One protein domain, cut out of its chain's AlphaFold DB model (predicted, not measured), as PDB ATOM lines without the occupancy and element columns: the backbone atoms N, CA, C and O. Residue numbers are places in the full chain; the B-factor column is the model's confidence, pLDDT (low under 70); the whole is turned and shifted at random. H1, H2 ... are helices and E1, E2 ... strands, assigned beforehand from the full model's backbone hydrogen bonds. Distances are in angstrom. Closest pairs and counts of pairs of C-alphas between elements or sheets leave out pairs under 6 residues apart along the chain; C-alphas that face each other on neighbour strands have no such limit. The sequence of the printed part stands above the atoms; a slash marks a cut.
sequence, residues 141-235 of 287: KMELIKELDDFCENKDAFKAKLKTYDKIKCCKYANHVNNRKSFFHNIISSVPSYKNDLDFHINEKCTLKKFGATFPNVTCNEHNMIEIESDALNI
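Overview. This is residues 141 to 235 of the 287 residues of the protein "PIR Superfamily Protein" of Plasmodium ovale curtisi (UniProt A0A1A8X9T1). Two long helices, H1 and H2, lie side by side as a helical hairpin, and the rest of the chain folds back along one side of this pair. There the small strand hairpin E2 and E3 packs on H2, mainly through E2, while the short helix H4 lies near the middle and the short helix H3 sits at the corner where H2 ends. The printed part has 95 residues, with four named helices and three named strands in the order H1, H2, H3, E1, H4, E2, E3; the sheet E2 - E3 is antiparallel, and the class is mostly helix. The whole is compact, with a radius of gyration of the C-alphas of 13.2 A, yet elongated in outline, spanning 40 by 24 by 19 A.

Along the chain. H1, residues 141 to 161, begins at C-alpha 141 (28.667, -8.285, -11.469) and is 30.5 A long from first to last C-alpha. H2, residues 167 to 190, is 34.6 A long and ends at C-alpha 190 (18.754, -3.364, -17.977). H3 holds residues 192 to 196, E1 residues 201 to 203 and H4 residues 211 to 214. E2, residues 217 to 220, is 10.2 A long. E3, residues 225 to 228, is 10.1 A long and ends at C-alpha 228 (4.658, -22.635, -11.091).

Arrangement. H1 and H2 touch, H2 with residues 169 to 180 alone; their closest C-alphas, of Phe 158 and Tyr 173, are 6.3 A apart. They run opposite ways at a shallow tilt of 20 degrees. H2 and H3 touch only at the corner, and only just, with 3 pairs of C-alphas within 8 A; the closest are those of Ile 188 and Tyr 194, 5.9 A apart. E1 pairs with no named strand, but its residues 201 to 203 pair antiparallel with residues 206 to 207. The closest C-alphas of H1 and E1, of Asp 149 and Ile 202, are 6.5 A apart. H1 and H4 are close but not clearly touching, with the C-alphas of Cys 152 and Thr 214 closest at 7.5 A. H2 and H4 are near each other. The closest C-alphas of H2 and E2, of Ala 174 and Val 218, are 5.1 A apart. E2 and E3 form an antiparallel hairpin, at 163 degrees between their directions; N 217 and O 228, at 2.8 A, and N 226 and O 219, at 2.9 A, are within hydrogen-bond range. H1 and E2 are apart, as are H3 and E3. In H1 and H2 every O i to N i+4 pair is within hydrogen-bond range; in H3 0 of 1 is, against 2 of 2 O i to N i+3 pairs, and H4 is too short for an O i to N i+4 pair.

Size, cuts and confidence. The two C-alphas farthest apart, of Ser 193 and His 223, are 39.8 A from each other. The printed part has no cut and no long link: E1 to H4 is short, and the other links are tight. The mean pLDDT of the printed part is 93.2, and residues 232 to 235 are under 70.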
ATOM      1  N   LYS A 141      29.367  -7.058 -11.075       96.06
ATOM      2  CA  LYS A 141      28.667  -8.285 -11.469       96.06
ATOM      3  C   LYS A 141      28.825  -9.399 -10.426       96.06
ATOM      4  O   LYS A 141      27.896 -10.176 -10.239       96.06
ATOM      5  N   MET A 142      29.964  -9.469  -9.729       97.31
ATOM      6  CA  MET A 142      30.202 -10.474  -8.686       97.31
ATOM      7  C   MET A 142      29.229 -10.347  -7.515       97.31
ATOM      8  O   MET A 142      28.799 -11.372  -6.997       97.31
ATOM      9  N   GLU A 143      28.834  -9.120  -7.159       96.50
ATOM     10  CA  GLU A 143      27.781  -8.868  -6.168       96.50
ATOM     11  C   GLU A 143      26.471  -9.526  -6.597       96.50
ATOM     12  O   GLU A 143      25.877 -10.298  -5.856       96.50
ATOM     13  N   LEU A 144      26.055  -9.291  -7.844       98.19
ATOM     14  CA  LEU A 144      24.812  -9.838  -8.386       98.19
ATOM     15  C   LEU A 144      24.826 -11.372  -8.442       98.19
ATOM     16  O   LEU A 144      23.788 -12.007  -8.266       98.19
ATOM     17  N   ILE A 145      25.991 -11.971  -8.704       98.00
ATOM     18  CA  ILE A 145      26.169 -13.428  -8.689       98.00
ATOM     19  C   ILE A 145      26.031 -13.964  -7.260       98.00
ATOM     20  O   ILE A 145      25.318 -14.946  -7.054       98.00
ATOM     21  N   LYS A 146      26.655 -13.308  -6.273       97.50
ATOM     22  CA  LYS A 146      26.507 -13.667  -4.856       97.50
ATOM     23  C   LYS A 146      25.050 -13.551  -4.401       97.50
ATOM     24  O   LYS A 146      24.495 -14.499  -3.861       97.50
ATOM     25  N   GLU A 147      24.395 -12.451  -4.741       97.88
ATOM     26  CA  GLU A 147      22.979 -12.183  -4.480       97.88
ATOM     27  C   GLU A 147      22.029 -13.244  -5.082       97.88
ATOM     28  O   GLU A 147      20.929 -13.484  -4.565       97.88
ATOM     29  N   LEU A 148      22.421 -13.888  -6.189       98.38
ATOM     30  CA  LEU A 148      21.694 -15.015  -6.781       98.38
ATOM     31  C   LEU A 148      21.943 -16.308  -5.994       98.38
ATOM     32  O   LEU A 148      20.997 -17.041  -5.705       98.38
ATOM     33  N   ASP A 149      23.200 -16.581  -5.650       98.00
ATOM     34  CA  ASP A 149      23.609 -17.759  -4.878       98.00
ATOM     35  C   ASP A 149      22.961 -17.765  -3.479       98.00
ATOM     36  O   ASP A 149      22.364 -18.763  -3.068       98.00
ATOM     37  N   ASP A 150      22.955 -16.616  -2.794       98.00
ATOM     38  CA  ASP A 150      22.307 -16.422  -1.491       98.00
ATOM     39  C   ASP A 150      20.794 -16.628  -1.565       98.00
ATOM     40  O   ASP A 150      20.201 -17.287  -0.705       98.00
ATOM     41  N   PHE A 151      20.146 -16.123  -2.621       97.81
ATOM     42  CA  PHE A 151      18.733 -16.411  -2.863       97.81
ATOM     43  C   PHE A 151      18.483 -17.919  -2.996       97.81
ATOM     44  O   PHE A 151      17.510 -18.430  -2.443       97.81
ATOM     45  N   CYS A 152      19.345 -18.643  -3.709       97.44
ATOM     46  CA  CYS A 152      19.177 -20.078  -3.902       97.44
ATOM     47  C   CYS A 152      19.383 -20.874  -2.611       97.44
ATOM     48  O   CYS A 152      18.588 -21.773  -2.336       97.44
ATOM     49  N   GLU A 153      20.356 -20.500  -1.777       96.62
ATOM     50  CA  GLU A 153      20.495 -21.061  -0.430       96.62
ATOM     51  C   GLU A 153      19.225 -20.820   0.404       96.62
ATOM     52  O   GLU A 153      18.669 -21.748   0.999       96.62
ATOM     53  N   ASN A 154      18.722 -19.583   0.408       97.06
ATOM     54  CA  ASN A 154      17.520 -19.214   1.149       97.06
ATOM     55  C   ASN A 154      16.285 -19.972   0.645       97.06
ATOM     56  O   ASN A 154      15.487 -20.460   1.449       97.06
ATOM     57  N   LYS A 155      16.138 -20.119  -0.676       96.00
ATOM     58  CA  LYS A 155      15.076 -20.911  -1.307       96.00
ATOM     59  C   LYS A 155      15.107 -22.355  -0.814       96.00
ATOM     60  O   LYS A 155      14.077 -22.871  -0.377       96.00
ATOM     61  N   ASP A 156      16.270 -22.997  -0.845       95.31
ATOM     62  CA  ASP A 156      16.414 -24.387  -0.410       95.31
ATOM     63  C   ASP A 156      16.150 -24.538   1.097       95.31
ATOM     64  O   ASP A 156      15.461 -25.473   1.518       95.31
ATOM     65  N   ALA A 157      16.595 -23.574   1.910       95.06
ATOM     66  CA  ALA A 157      16.306 -23.531   3.341       95.06
ATOM     67  C   ALA A 157      14.799 -23.388   3.627       95.06
ATOM     68  O   ALA A 157      14.258 -24.107   4.474       95.06
ATOM     69  N   PHE A 158      14.086 -22.515   2.906       96.00
ATOM     70  CA  PHE A 158      12.628 -22.403   3.011       96.00
ATOM     71  C   PHE A 158      11.931 -23.698   2.603       96.00
ATOM     72  O   PHE A 158      11.074 -24.181   3.345       96.00
ATOM     73  N   LYS A 159      12.329 -24.308   1.480       94.62
ATOM     74  CA  LYS A 159      11.776 -25.594   1.030       94.62
ATOM     75  C   LYS A 159      11.976 -26.696   2.067       94.62
ATOM     76  O   LYS A 159      11.055 -27.468   2.322       94.62
ATOM     77  N   ALA A 160      13.139 -26.748   2.713       94.56
ATOM     78  CA  ALA A 160      13.394 -27.689   3.798       94.56
ATOM     79  C   ALA A 160      12.472 -27.444   5.006       94.56
ATOM     80  O   ALA A 160      11.881 -28.397   5.518       94.56
ATOM     81  N   LYS A 161      12.294 -26.180   5.418       94.25
ATOM     82  CA  LYS A 161      11.383 -25.777   6.509       94.25
ATOM     83  C   LYS A 161       9.905 -26.051   6.182       94.25
ATOM     84  O   LYS A 161       9.123 -26.271   7.102       94.25
ATOM     85  N   LEU A 162       9.536 -26.054   4.900       95.25
ATOM     86  CA  LEU A 162       8.175 -26.268   4.391       95.25
ATOM     87  C   LEU A 162       7.853 -27.726   4.033       95.25
ATOM     88  O   LEU A 162       6.748 -27.998   3.566       95.25
ATOM     89  N   LYS A 163       8.762 -28.680   4.299       94.25
ATOM     90  CA  LYS A 163       8.433 -30.120   4.252       94.25
ATOM     91  C   LYS A 163       7.221 -30.450   5.129       94.25
ATOM     92  O   LYS A 163       6.405 -31.286   4.755       94.25
ATOM     93  N   THR A 164       7.101 -29.756   6.259       94.12
ATOM     94  CA  THR A 164       5.862 -29.659   7.029       94.12
ATOM     95  C   THR A 164       5.228 -28.315   6.712       94.12
ATOM     96  O   THR A 164       5.825 -27.273   6.988       94.12
ATOM     97  N   TYR A 165       4.043 -28.339   6.100       94.44
ATOM     98  CA  TYR A 165       3.398 -27.123   5.624       94.44
ATOM     99  C   TYR A 165       3.081 -26.157   6.770       94.44
ATOM    100  O   TYR A 165       2.567 -26.546   7.817       94.44
ATOM    101  N   ASP A 166       3.378 -24.885   6.534       95.12
ATOM    102  CA  ASP A 166       3.134 -23.781   7.449       95.12
ATOM    103  C   ASP A 166       2.798 -22.556   6.601       95.12
ATOM    104  O   ASP A 166       3.604 -22.101   5.783       95.12
ATOM    105  N   LYS A 167       1.576 -22.047   6.763       93.88
ATOM    106  CA  LYS A 167       1.039 -20.982   5.915       93.88
ATOM    107  C   LYS A 167       1.832 -19.681   6.034       93.88
ATOM    108  O   LYS A 167       2.050 -19.009   5.027       93.88
ATOM    109  N   ILE A 168       2.308 -19.350   7.234       92.94
ATOM    110  CA  ILE A 168       3.078 -18.128   7.487       92.94
ATOM    111  C   ILE A 168       4.458 -18.251   6.837       92.94
ATOM    112  O   ILE A 168       4.869 -17.364   6.089       92.94
ATOM    113  N   LYS A 169       5.153 -19.379   7.037       95.00
ATOM    114  CA  LYS A 169       6.445 -19.637   6.377       95.00
ATOM    115  C   LYS A 169       6.312 -19.666   4.859       95.00
ATOM    116  O   LYS A 169       7.179 -19.136   4.171       95.00
ATOM    117  N   CYS A 170       5.224 -20.237   4.340       96.06
ATOM    118  CA  CYS A 170       4.935 -20.231   2.911       96.06
ATOM    119  C   CYS A 170       4.783 -18.794   2.409       96.06
ATOM    120  O   CYS A 170       5.413 -18.417   1.427       96.06
ATOM    121  N   CYS A 171       3.996 -17.973   3.106       94.81
ATOM    122  CA  CYS A 171       3.774 -16.581   2.727       94.81
ATOM    123  C   CYS A 171       5.082 -15.768   2.717       94.81
ATOM    124  O   CYS A 171       5.362 -15.049   1.758       94.81
ATOM    125  N   LYS A 172       5.933 -15.943   3.738       95.88
ATOM    126  CA  LYS A 172       7.280 -15.348   3.796       95.88
ATOM    127  C   LYS A 172       8.154 -15.782   2.622       95.88
ATOM    128  O   LYS A 172       8.789 -14.946   1.980       95.88
ATOM    129  N   TYR A 173       8.154 -17.075   2.312       96.56
ATOM    130  CA  TYR A 173       8.877 -17.623   1.171       96.56
ATOM    131  C   TYR A 173       8.367 -17.050  -0.160       96.56
ATOM    132  O   TYR A 173       9.168 -16.581  -0.966       96.56
ATOM    133  N   ALA A 174       7.050 -16.993  -0.365       95.75
ATOM    134  CA  ALA A 174       6.445 -16.411  -1.559       95.75
ATOM    135  C   ALA A 174       6.833 -14.934  -1.736       95.75
ATOM    136  O   ALA A 174       7.212 -14.518  -2.831       95.75
ATOM    137  N   ASN A 175       6.816 -14.155  -0.651       94.50
ATOM    138  CA  ASN A 175       7.271 -12.766  -0.659       94.50
ATOM    139  C   ASN A 175       8.756 -12.647  -1.016       94.50
ATOM    140  O   ASN A 175       9.119 -11.805  -1.839       94.50
ATOM    141  N   HIS A 176       9.607 -13.502  -0.442       95.56
ATOM    142  CA  HIS A 176      11.030 -13.537  -0.765       95.56
ATOM    143  C   HIS A 176      11.260 -13.835  -2.252       95.56
ATOM    144  O   HIS A 176      11.944 -13.069  -2.929       95.56
ATOM    145  N   VAL A 177      10.635 -14.888  -2.790       96.31
ATOM    146  CA  VAL A 177      10.762 -15.254  -4.208       96.31
ATOM    147  C   VAL A 177      10.267 -14.132  -5.113       96.31
ATOM    148  O   VAL A 177      10.985 -13.751  -6.030       96.31
ATOM    149  N   ASN A 178       9.101 -13.545  -4.838       94.50
ATOM    150  CA  ASN A 178       8.552 -12.458  -5.653       94.50
ATOM    151  C   ASN A 178       9.438 -11.204  -5.640       94.50
ATOM    152  O   ASN A 178       9.650 -10.587  -6.686       94.50
ATOM    153  N   ASN A 179       9.989 -10.836  -4.479       94.31
ATOM    154  CA  ASN A 179      10.910  -9.706  -4.367       94.31
ATOM    155  C   ASN A 179      12.179  -9.941  -5.203       94.31
ATOM    156  O   ASN A 179      12.540  -9.108  -6.034       94.31
ATOM    157  N   ARG A 180      12.808 -11.112  -5.044       96.38
ATOM    158  CA  ARG A 180      14.043 -11.469  -5.755       96.38
ATOM    159  C   ARG A 180      13.822 -11.667  -7.251       96.38
ATOM    160  O   ARG A 180      14.651 -11.229  -8.047       96.38
ATOM    161  N   LYS A 181      12.671 -12.217  -7.641       96.44
ATOM    162  CA  LYS A 181      12.214 -12.289  -9.033       96.44
ATOM    163  C   LYS A 181      12.155 -10.904  -9.663       96.44
ATOM    164  O   LYS A 181      12.726 -10.697 -10.723       96.44
ATOM    165  N   SER A 182      11.491  -9.954  -9.003       95.19
ATOM    166  CA  SER A 182      11.382  -8.575  -9.488       95.19
ATOM    167  C   SER A 182      12.757  -7.908  -9.616       95.19
ATOM    168  O   SER A 182      13.067  -7.315 -10.648       95.19
ATOM    169  N   PHE A 183      13.622  -8.079  -8.610       96.62
ATOM    170  CA  PHE A 183      14.991  -7.564  -8.633       96.62
ATOM    171  C   PHE A 183      15.787  -8.079  -9.842       96.62
ATOM    172  O   PHE A 183      16.248  -7.279 -10.655       96.62
ATOM    173  N   PHE A 184      15.899  -9.400 -10.018       96.88
ATOM    174  CA  PHE A 184      16.673  -9.967 -11.128       96.88
ATOM    175  C   PHE A 184      16.015  -9.767 -12.491       96.88
ATOM    176  O   PHE A 184      16.724  -9.648 -13.488       96.88
ATOM    177  N   HIS A 185      14.685  -9.670 -12.549       95.06
ATOM    178  CA  HIS A 185      13.990  -9.253 -13.762       95.06
ATOM    179  C   HIS A 185      14.478  -7.870 -14.206       95.06
ATOM    180  O   HIS A 185      14.891  -7.717 -15.350       95.06
ATOM    181  N   ASN A 186      14.502  -6.886 -13.301       95.88
ATOM    182  CA  ASN A 186      14.965  -5.533 -13.619       95.88
ATOM    183  C   ASN A 186      16.433  -5.518 -14.061       95.88
ATOM    184  O   ASN A 186      16.762  -4.866 -15.047       95.88
ATOM    185  N   ILE A 187      17.295  -6.288 -13.388       95.81
ATOM    186  CA  ILE A 187      18.699  -6.449 -13.784       95.81
ATOM    187  C   ILE A 187      18.814  -6.999 -15.213       95.81
ATOM    188  O   ILE A 187      19.557  -6.443 -16.019       95.81
ATOM    189  N   ILE A 188      18.056  -8.045 -15.556       95.50
ATOM    190  CA  ILE A 188      18.041  -8.621 -16.908       95.50
ATOM    191  C   ILE A 188      17.465  -7.631 -17.925       95.50
ATOM    192  O   ILE A 188      17.983  -7.531 -19.030       95.50
ATOM    193  N   SER A 189      16.414  -6.883 -17.581       94.19
ATOM    194  CA  SER A 189      15.862  -5.855 -18.469       94.19
ATOM    195  C   SER A 189      16.882  -4.758 -18.777       94.19
ATOM    196  O   SER A 189      16.946  -4.293 -19.911       94.19
ATOM    197  N   SER A 190      17.691  -4.357 -17.792       94.94
ATOM    198  CA  SER A 190      18.754  -3.364 -17.977       94.94
ATOM    199  C   SER A 190      19.980  -3.921 -18.699       94.94
ATOM    200  O   SER A 190      20.608  -3.203 -19.472       94.94
ATOM    201  N   VAL A 191      20.328  -5.189 -18.465       95.69
ATOM    202  CA  VAL A 191      21.488  -5.855 -19.070       95.69
ATOM    203  C   VAL A 191      21.061  -7.221 -19.628       95.69
ATOM    204  O   VAL A 191      21.292  -8.256 -18.994       95.69
ATOM    205  N   PRO A 192      20.444  -7.263 -20.830       93.88
ATOM    206  CA  PRO A 192      19.856  -8.492 -21.378       93.88
ATOM    207  C   PRO A 192      20.834  -9.658 -21.535       93.88
ATOM    208  O   PRO A 192      20.430 -10.822 -21.447       93.88
ATOM    209  N   SER A 193      22.126  -9.372 -21.722       95.00
ATOM    210  CA  SER A 193      23.175 -10.392 -21.820       95.00
ATOM    211  C   SER A 193      23.284 -11.259 -20.560       95.00
ATOM    212  O   SER A 193      23.591 -12.444 -20.679       95.00
ATOM    213  N   TYR A 194      22.940 -10.734 -19.375       95.81
ATOM    214  CA  TYR A 194      23.012 -11.479 -18.113       95.81
ATOM    215  C   TYR A 194      22.074 -12.686 -18.060       95.81
ATOM    216  O   TYR A 194      22.367 -13.647 -17.350       95.81
ATOM    217  N   LYS A 195      20.986 -12.702 -18.843       94.38
ATOM    218  CA  LYS A 195      20.066 -13.851 -18.891       94.38
ATOM    219  C   LYS A 195      20.771 -15.147 -19.301       94.38
ATOM    220  O   LYS A 195      20.448 -16.208 -18.781       94.38
ATOM    221  N   ASN A 196      21.715 -15.064 -20.237       94.38
ATOM    222  CA  ASN A 196      22.402 -16.227 -20.810       94.38
ATOM    223  C   ASN A 196      23.864 -16.344 -20.363       94.38
ATOM    224  O   ASN A 196      24.602 -17.183 -20.878       94.38
ATOM    225  N   ASP A 197      24.283 -15.498 -19.431       95.88
ATOM    226  CA  ASP A 197      25.657 -15.429 -18.968       95.88
ATOM    227  C   ASP A 197      25.968 -16.585 -18.006       95.88
ATOM    228  O   ASP A 197      25.248 -16.836 -17.036       95.88
ATOM    229  N   LEU A 198      27.049 -17.311 -18.300       95.31
ATOM    230  CA  LEU A 198      27.447 -18.508 -17.563       95.31
ATOM    231  C   LEU A 198      27.900 -18.211 -16.133       95.31
ATOM    232  O   LEU A 198      27.806 -19.096 -15.289       95.31
ATOM    233  N   ASP A 199      28.341 -16.989 -15.826       95.44
ATOM    234  CA  ASP A 199      28.710 -16.643 -14.449       95.44
ATOM    235  C   ASP A 199      27.485 -16.639 -13.513       95.44
ATOM    236  O   ASP A 199      27.627 -16.834 -12.309       95.44
ATOM    237  N   PHE A 200      26.272 -16.471 -14.054       97.19
ATOM    238  CA  PHE A 200      25.012 -16.601 -13.313       97.19
ATOM    239  C   PHE A 200      24.449 -18.033 -13.338       97.19
ATOM    240  O   PHE A 200      23.254 -18.243 -13.125       97.19
ATOM    241  N   HIS A 201      25.271 -19.039 -13.634       97.19
ATOM    242  CA  HIS A 201      24.921 -20.448 -13.485       97.19
ATOM    243  C   HIS A 201      25.586 -21.013 -12.226       97.19
ATOM    244  O   HIS A 201      26.727 -21.464 -12.259       97.19
ATOM    245  N   ILE A 202      24.858 -21.002 -11.106       95.81
ATOM    246  CA  ILE A 202      25.327 -21.599  -9.848       95.81
ATOM    247  C   ILE A 202      25.149 -23.120  -9.894       95.81
ATOM    248  O   ILE A 202      26.038 -23.875  -9.505       95.81
ATOM    249  N   ASN A 203      23.980 -23.566 -10.359       93.50
ATOM    250  CA  ASN A 203      23.663 -24.958 -10.664       93.50
ATOM    251  C   ASN A 203      22.405 -25.036 -11.553       93.50
ATOM    252  O   ASN A 203      21.755 -24.032 -11.844       93.50
ATOM    253  N   GLU A 204      22.003 -26.250 -11.932       89.75
ATOM    254  CA  GLU A 204      20.850 -26.493 -12.813       89.75
ATOM    255  C   GLU A 204      19.506 -25.921 -12.330       89.75
ATOM    256  O   GLU A 204      18.627 -25.673 -13.157       89.75
ATOM    257  N   LYS A 205      19.333 -25.716 -11.018       89.44
ATOM    258  CA  LYS A 205      18.116 -25.168 -10.385       89.44
ATOM    259  C   LYS A 205      18.281 -23.717  -9.910       89.44
ATOM    260  O   LYS A 205      17.363 -23.161  -9.296       89.44
ATOM    261  N   CYS A 206      19.456 -23.137 -10.148       96.00
ATOM    262  CA  CYS A 206      19.852 -21.805  -9.720       96.00
ATOM    263  C   CYS A 206      20.643 -21.120 -10.841       96.00
ATOM    264  O   CYS A 206      21.875 -21.166 -10.900       96.00
ATOM    265  N   THR A 207      19.906 -20.522 -11.775       96.81
ATOM    266  CA  THR A 207      20.472 -19.790 -12.909       96.81
ATOM    267  C   THR A 207      19.505 -18.755 -13.485       96.81
ATOM    268  O   THR A 207      18.291 -18.967 -13.494       96.81
ATOM    269  N   LEU A 208      20.022 -17.653 -14.037       96.25
ATOM    270  CA  LEU A 208      19.185 -16.686 -14.763       96.25
ATOM    271  C   LEU A 208      18.653 -17.225 -16.101       96.25
ATOM    272  O   LEU A 208      17.613 -16.763 -16.568       96.25
ATOM    273  N   LYS A 209      19.304 -18.243 -16.683       95.06
ATOM    274  CA  LYS A 209      18.873 -18.857 -17.948       95.06
ATOM    275  C   LYS A 209      17.528 -19.576 -17.818       95.06
ATOM    276  O   LYS A 209      16.705 -19.501 -18.725       95.06
ATOM    277  N   LYS A 210      17.316 -20.259 -16.690       94.75
ATOM    278  CA  LYS A 210      16.070 -20.950 -16.306       94.75
ATOM    279  C   LYS A 210      15.348 -20.119 -15.244       94.75
ATOM    280  O   LYS A 210      15.236 -20.514 -14.083       94.75
ATOM    281  N   PHE A 211      14.963 -18.906 -15.628       94.19
ATOM    282  CA  PHE A 211      14.491 -17.867 -14.717       94.19
ATOM    283  C   PHE A 211      13.282 -18.302 -13.876       94.19
ATOM    284  O   PHE A 211      13.258 -18.060 -12.675       94.19
ATOM    285  N   GLY A 212      12.308 -18.986 -14.472       93.56
ATOM    286  CA  GLY A 212      11.111 -19.500 -13.813       93.56
ATOM    287  C   GLY A 212      11.381 -20.649 -12.845       93.56
ATOM    288  O   GLY A 212      10.699 -20.738 -11.829       93.56
ATOM    289  N   ALA A 213      12.387 -21.487 -13.111       93.94
ATOM    290  CA  ALA A 213      12.821 -22.541 -12.187       93.94
ATOM    291  C   ALA A 213      13.593 -21.965 -10.987       93.94
ATOM    292  O   ALA A 213      13.479 -22.423  -9.842       93.94
ATOM    293  N   THR A 214      14.377 -20.916 -11.238       96.50
ATOM    294  CA  THR A 214      15.074 -20.173 -10.188       96.50
ATOM    295  C   THR A 214      14.070 -19.409  -9.327       96.50
ATOM    296  O   THR A 214      14.065 -19.606  -8.110       96.50
ATOM    297  N   PHE A 215      13.178 -18.639  -9.959       96.00
ATOM    298  CA  PHE A 215      12.182 -17.751  -9.354       96.00
ATOM    299  C   PHE A 215      10.736 -18.161  -9.719       96.00
ATOM    300  O   PHE A 215      10.066 -17.484 -10.522       96.00
ATOM    301  N   PRO A 216      10.224 -19.264  -9.145       95.50
ATOM    302  CA  PRO A 216       8.877 -19.740  -9.441       95.50
ATOM    303  C   PRO A 216       7.808 -18.768  -8.935       95.50
ATOM    304  O   PRO A 216       8.011 -18.023  -7.981       95.50
ATOM    305  N   ASN A 217       6.628 -18.794  -9.549       94.31
ATOM    306  CA  ASN A 217       5.452 -18.154  -8.969       94.31
ATOM    307  C   ASN A 217       4.948 -19.028  -7.818       94.31
ATOM    308  O   ASN A 217       4.530 -20.164  -8.045       94.31
ATOM    309  N   VAL A 218       4.992 -18.505  -6.593       94.81
ATOM    310  CA  VAL A 218       4.609 -19.245  -5.385       94.81
ATOM    311  C   VAL A 218       3.210 -18.827  -4.940       94.81
ATOM    312  O   VAL A 218       2.956 -17.648  -4.697       94.81
ATOM    313  N   THR A 219       2.311 -19.798  -4.800       93.81
ATOM    314  CA  THR A 219       0.974 -19.612  -4.220       93.81
ATOM    315  C   THR A 219       0.844 -20.427  -2.938       93.81
ATOM    316  O   THR A 219       1.126 -21.625  -2.924       93.81
ATOM    317  N   CYS A 220       0.391 -19.780  -1.866       94.31
ATOM    318  CA  CYS A 220       0.175 -20.391  -0.556       94.31
ATOM    319  C   CYS A 220      -1.324 -20.500  -0.278       94.31
ATOM    320  O   CYS A 220      -1.983 -19.490  -0.037       94.31
ATOM    321  N   ASN A 221      -1.853 -21.721  -0.311       90.94
ATOM    322  CA  ASN A 221      -3.252 -22.001   0.013       90.94
ATOM    323  C   ASN A 221      -3.400 -22.343   1.501       90.94
ATOM    324  O   ASN A 221      -2.479 -22.165   2.280       90.94
ATOM    325  N   GLU A 222      -4.557 -22.845   1.934       87.81
ATOM    326  CA  GLU A 222      -4.741 -23.216   3.346       87.81
ATOM    327  C   GLU A 222      -3.925 -24.454   3.752       87.81
ATOM    328  O   GLU A 222      -3.458 -24.546   4.883       87.81
ATOM    329  N   HIS A 223      -3.728 -25.392   2.823       90.06
ATOM    330  CA  HIS A 223      -3.173 -26.717   3.130       90.06
ATOM    331  C   HIS A 223      -1.909 -27.063   2.340       90.06
ATOM    332  O   HIS A 223      -1.300 -28.102   2.587       90.06
ATOM    333  N   ASN A 224      -1.534 -26.251   1.349       91.81
ATOM    334  CA  ASN A 224      -0.384 -26.541   0.506       91.81
ATOM    335  C   ASN A 224       0.246 -25.287  -0.106       91.81
ATOM    336  O   ASN A 224      -0.314 -24.188  -0.101       91.81
ATOM    337  N   MET A 225       1.444 -25.497  -0.646       94.81
ATOM    338  CA  MET A 225       2.173 -24.555  -1.482       94.81
ATOM    339  C   MET A 225       2.190 -25.085  -2.913       94.81
ATOM    340  O   MET A 225       2.418 -26.276  -3.127       94.81
ATOM    341  N   ILE A 226       1.982 -24.199  -3.881       94.44
ATOM    342  CA  ILE A 226       2.095 -24.497  -5.308       94.44
ATOM    343  C   ILE A 226       3.185 -23.598  -5.888       94.44
ATOM    344  O   ILE A 226       3.167 -22.386  -5.671       94.44
ATOM    345  N   GLU A 227       4.115 -24.192  -6.629       93.94
ATOM    346  CA  GLU A 227       5.132 -23.481  -7.400       93.94
ATOM    347  C   GLU A 227       4.874 -23.694  -8.886       93.94
ATOM    348  O   GLU A 227       4.725 -24.828  -9.338       93.94
ATOM    349  N   ILE A 228       4.820 -22.600  -9.640       93.12
ATOM    350  CA  ILE A 228       4.658 -22.635 -11.091       93.12
ATOM    351  C   ILE A 228       5.879 -21.972 -11.715       93.12
ATOM    352  O   ILE A 228       6.121 -20.777 -11.527       93.12
ATOM    353  N   GLU A 229       6.647 -22.756 -12.462       92.94
ATOM    354  CA  GLU A 229       7.786 -22.263 -13.228       92.94
ATOM    355  C   GLU A 229       7.278 -21.564 -14.492       92.94
ATOM    356  O   GLU A 229       6.489 -22.114 -15.259       92.94
ATOM    357  N   SER A 230       7.711 -20.324 -14.701       84.31
ATOM    358  CA  SER A 230       7.409 -19.565 -15.912       84.31
ATOM    359  C   SER A 230       8.615 -18.722 -16.285       84.31
ATOM    360  O   SER A 230       8.942 -17.765 -15.581       84.31
ATOM    361  N   ASP A 231       9.249 -19.071 -17.405       74.12
ATOM    362  CA  ASP A 231      10.349 -18.305 -18.004       74.12
ATOM    363  C   ASP A 231       9.860 -17.086 -18.800       74.12
ATOM    364  O   ASP A 231      10.668 -16.248 -19.213       74.12
ATOM    365  N   ALA A 232       8.542 -16.959 -18.997       67.38
ATOM    366  CA  ALA A 232       7.958 -15.713 -19.464       67.38
ATOM    367  C   ALA A 232       8.233 -14.635 -18.410       67.38
ATOM    368  O   ALA A 232       7.847 -14.781 -17.247       67.38
ATOM    369  N   LEU A 233       8.879 -13.544 -18.822       60.34
ATOM    370  CA  LEU A 233       9.244 -12.401 -17.977       60.34
ATOM    371  C   LEU A 233       8.020 -11.565 -17.532       60.34
ATOM    372  O   LEU A 233       8.143 -10.417 -17.125       60.34
ATOM    373  N   ASN A 234       6.817 -12.138 -17.564       50.72
ATOM    374  CA  ASN A 234       5.585 -11.444 -17.226       50.72
ATOM    375  C   ASN A 234       5.494 -11.252 -15.705       50.72
ATOM    376  O   ASN A 234       5.305 -12.205 -14.946       50.72
ATOM    377  N   ILE A 235       5.596 -10.001 -15.251       49.09
ATOM    378  CA  ILE A 235       5.333  -9.633 -13.859       49.09
ATOM    379  C   ILE A 235       3.823  -9.702 -13.637       49.09
ATOM    380  O   ILE A 235       3.063  -8.890 -14.162       49.09
TER     381      ILE A 235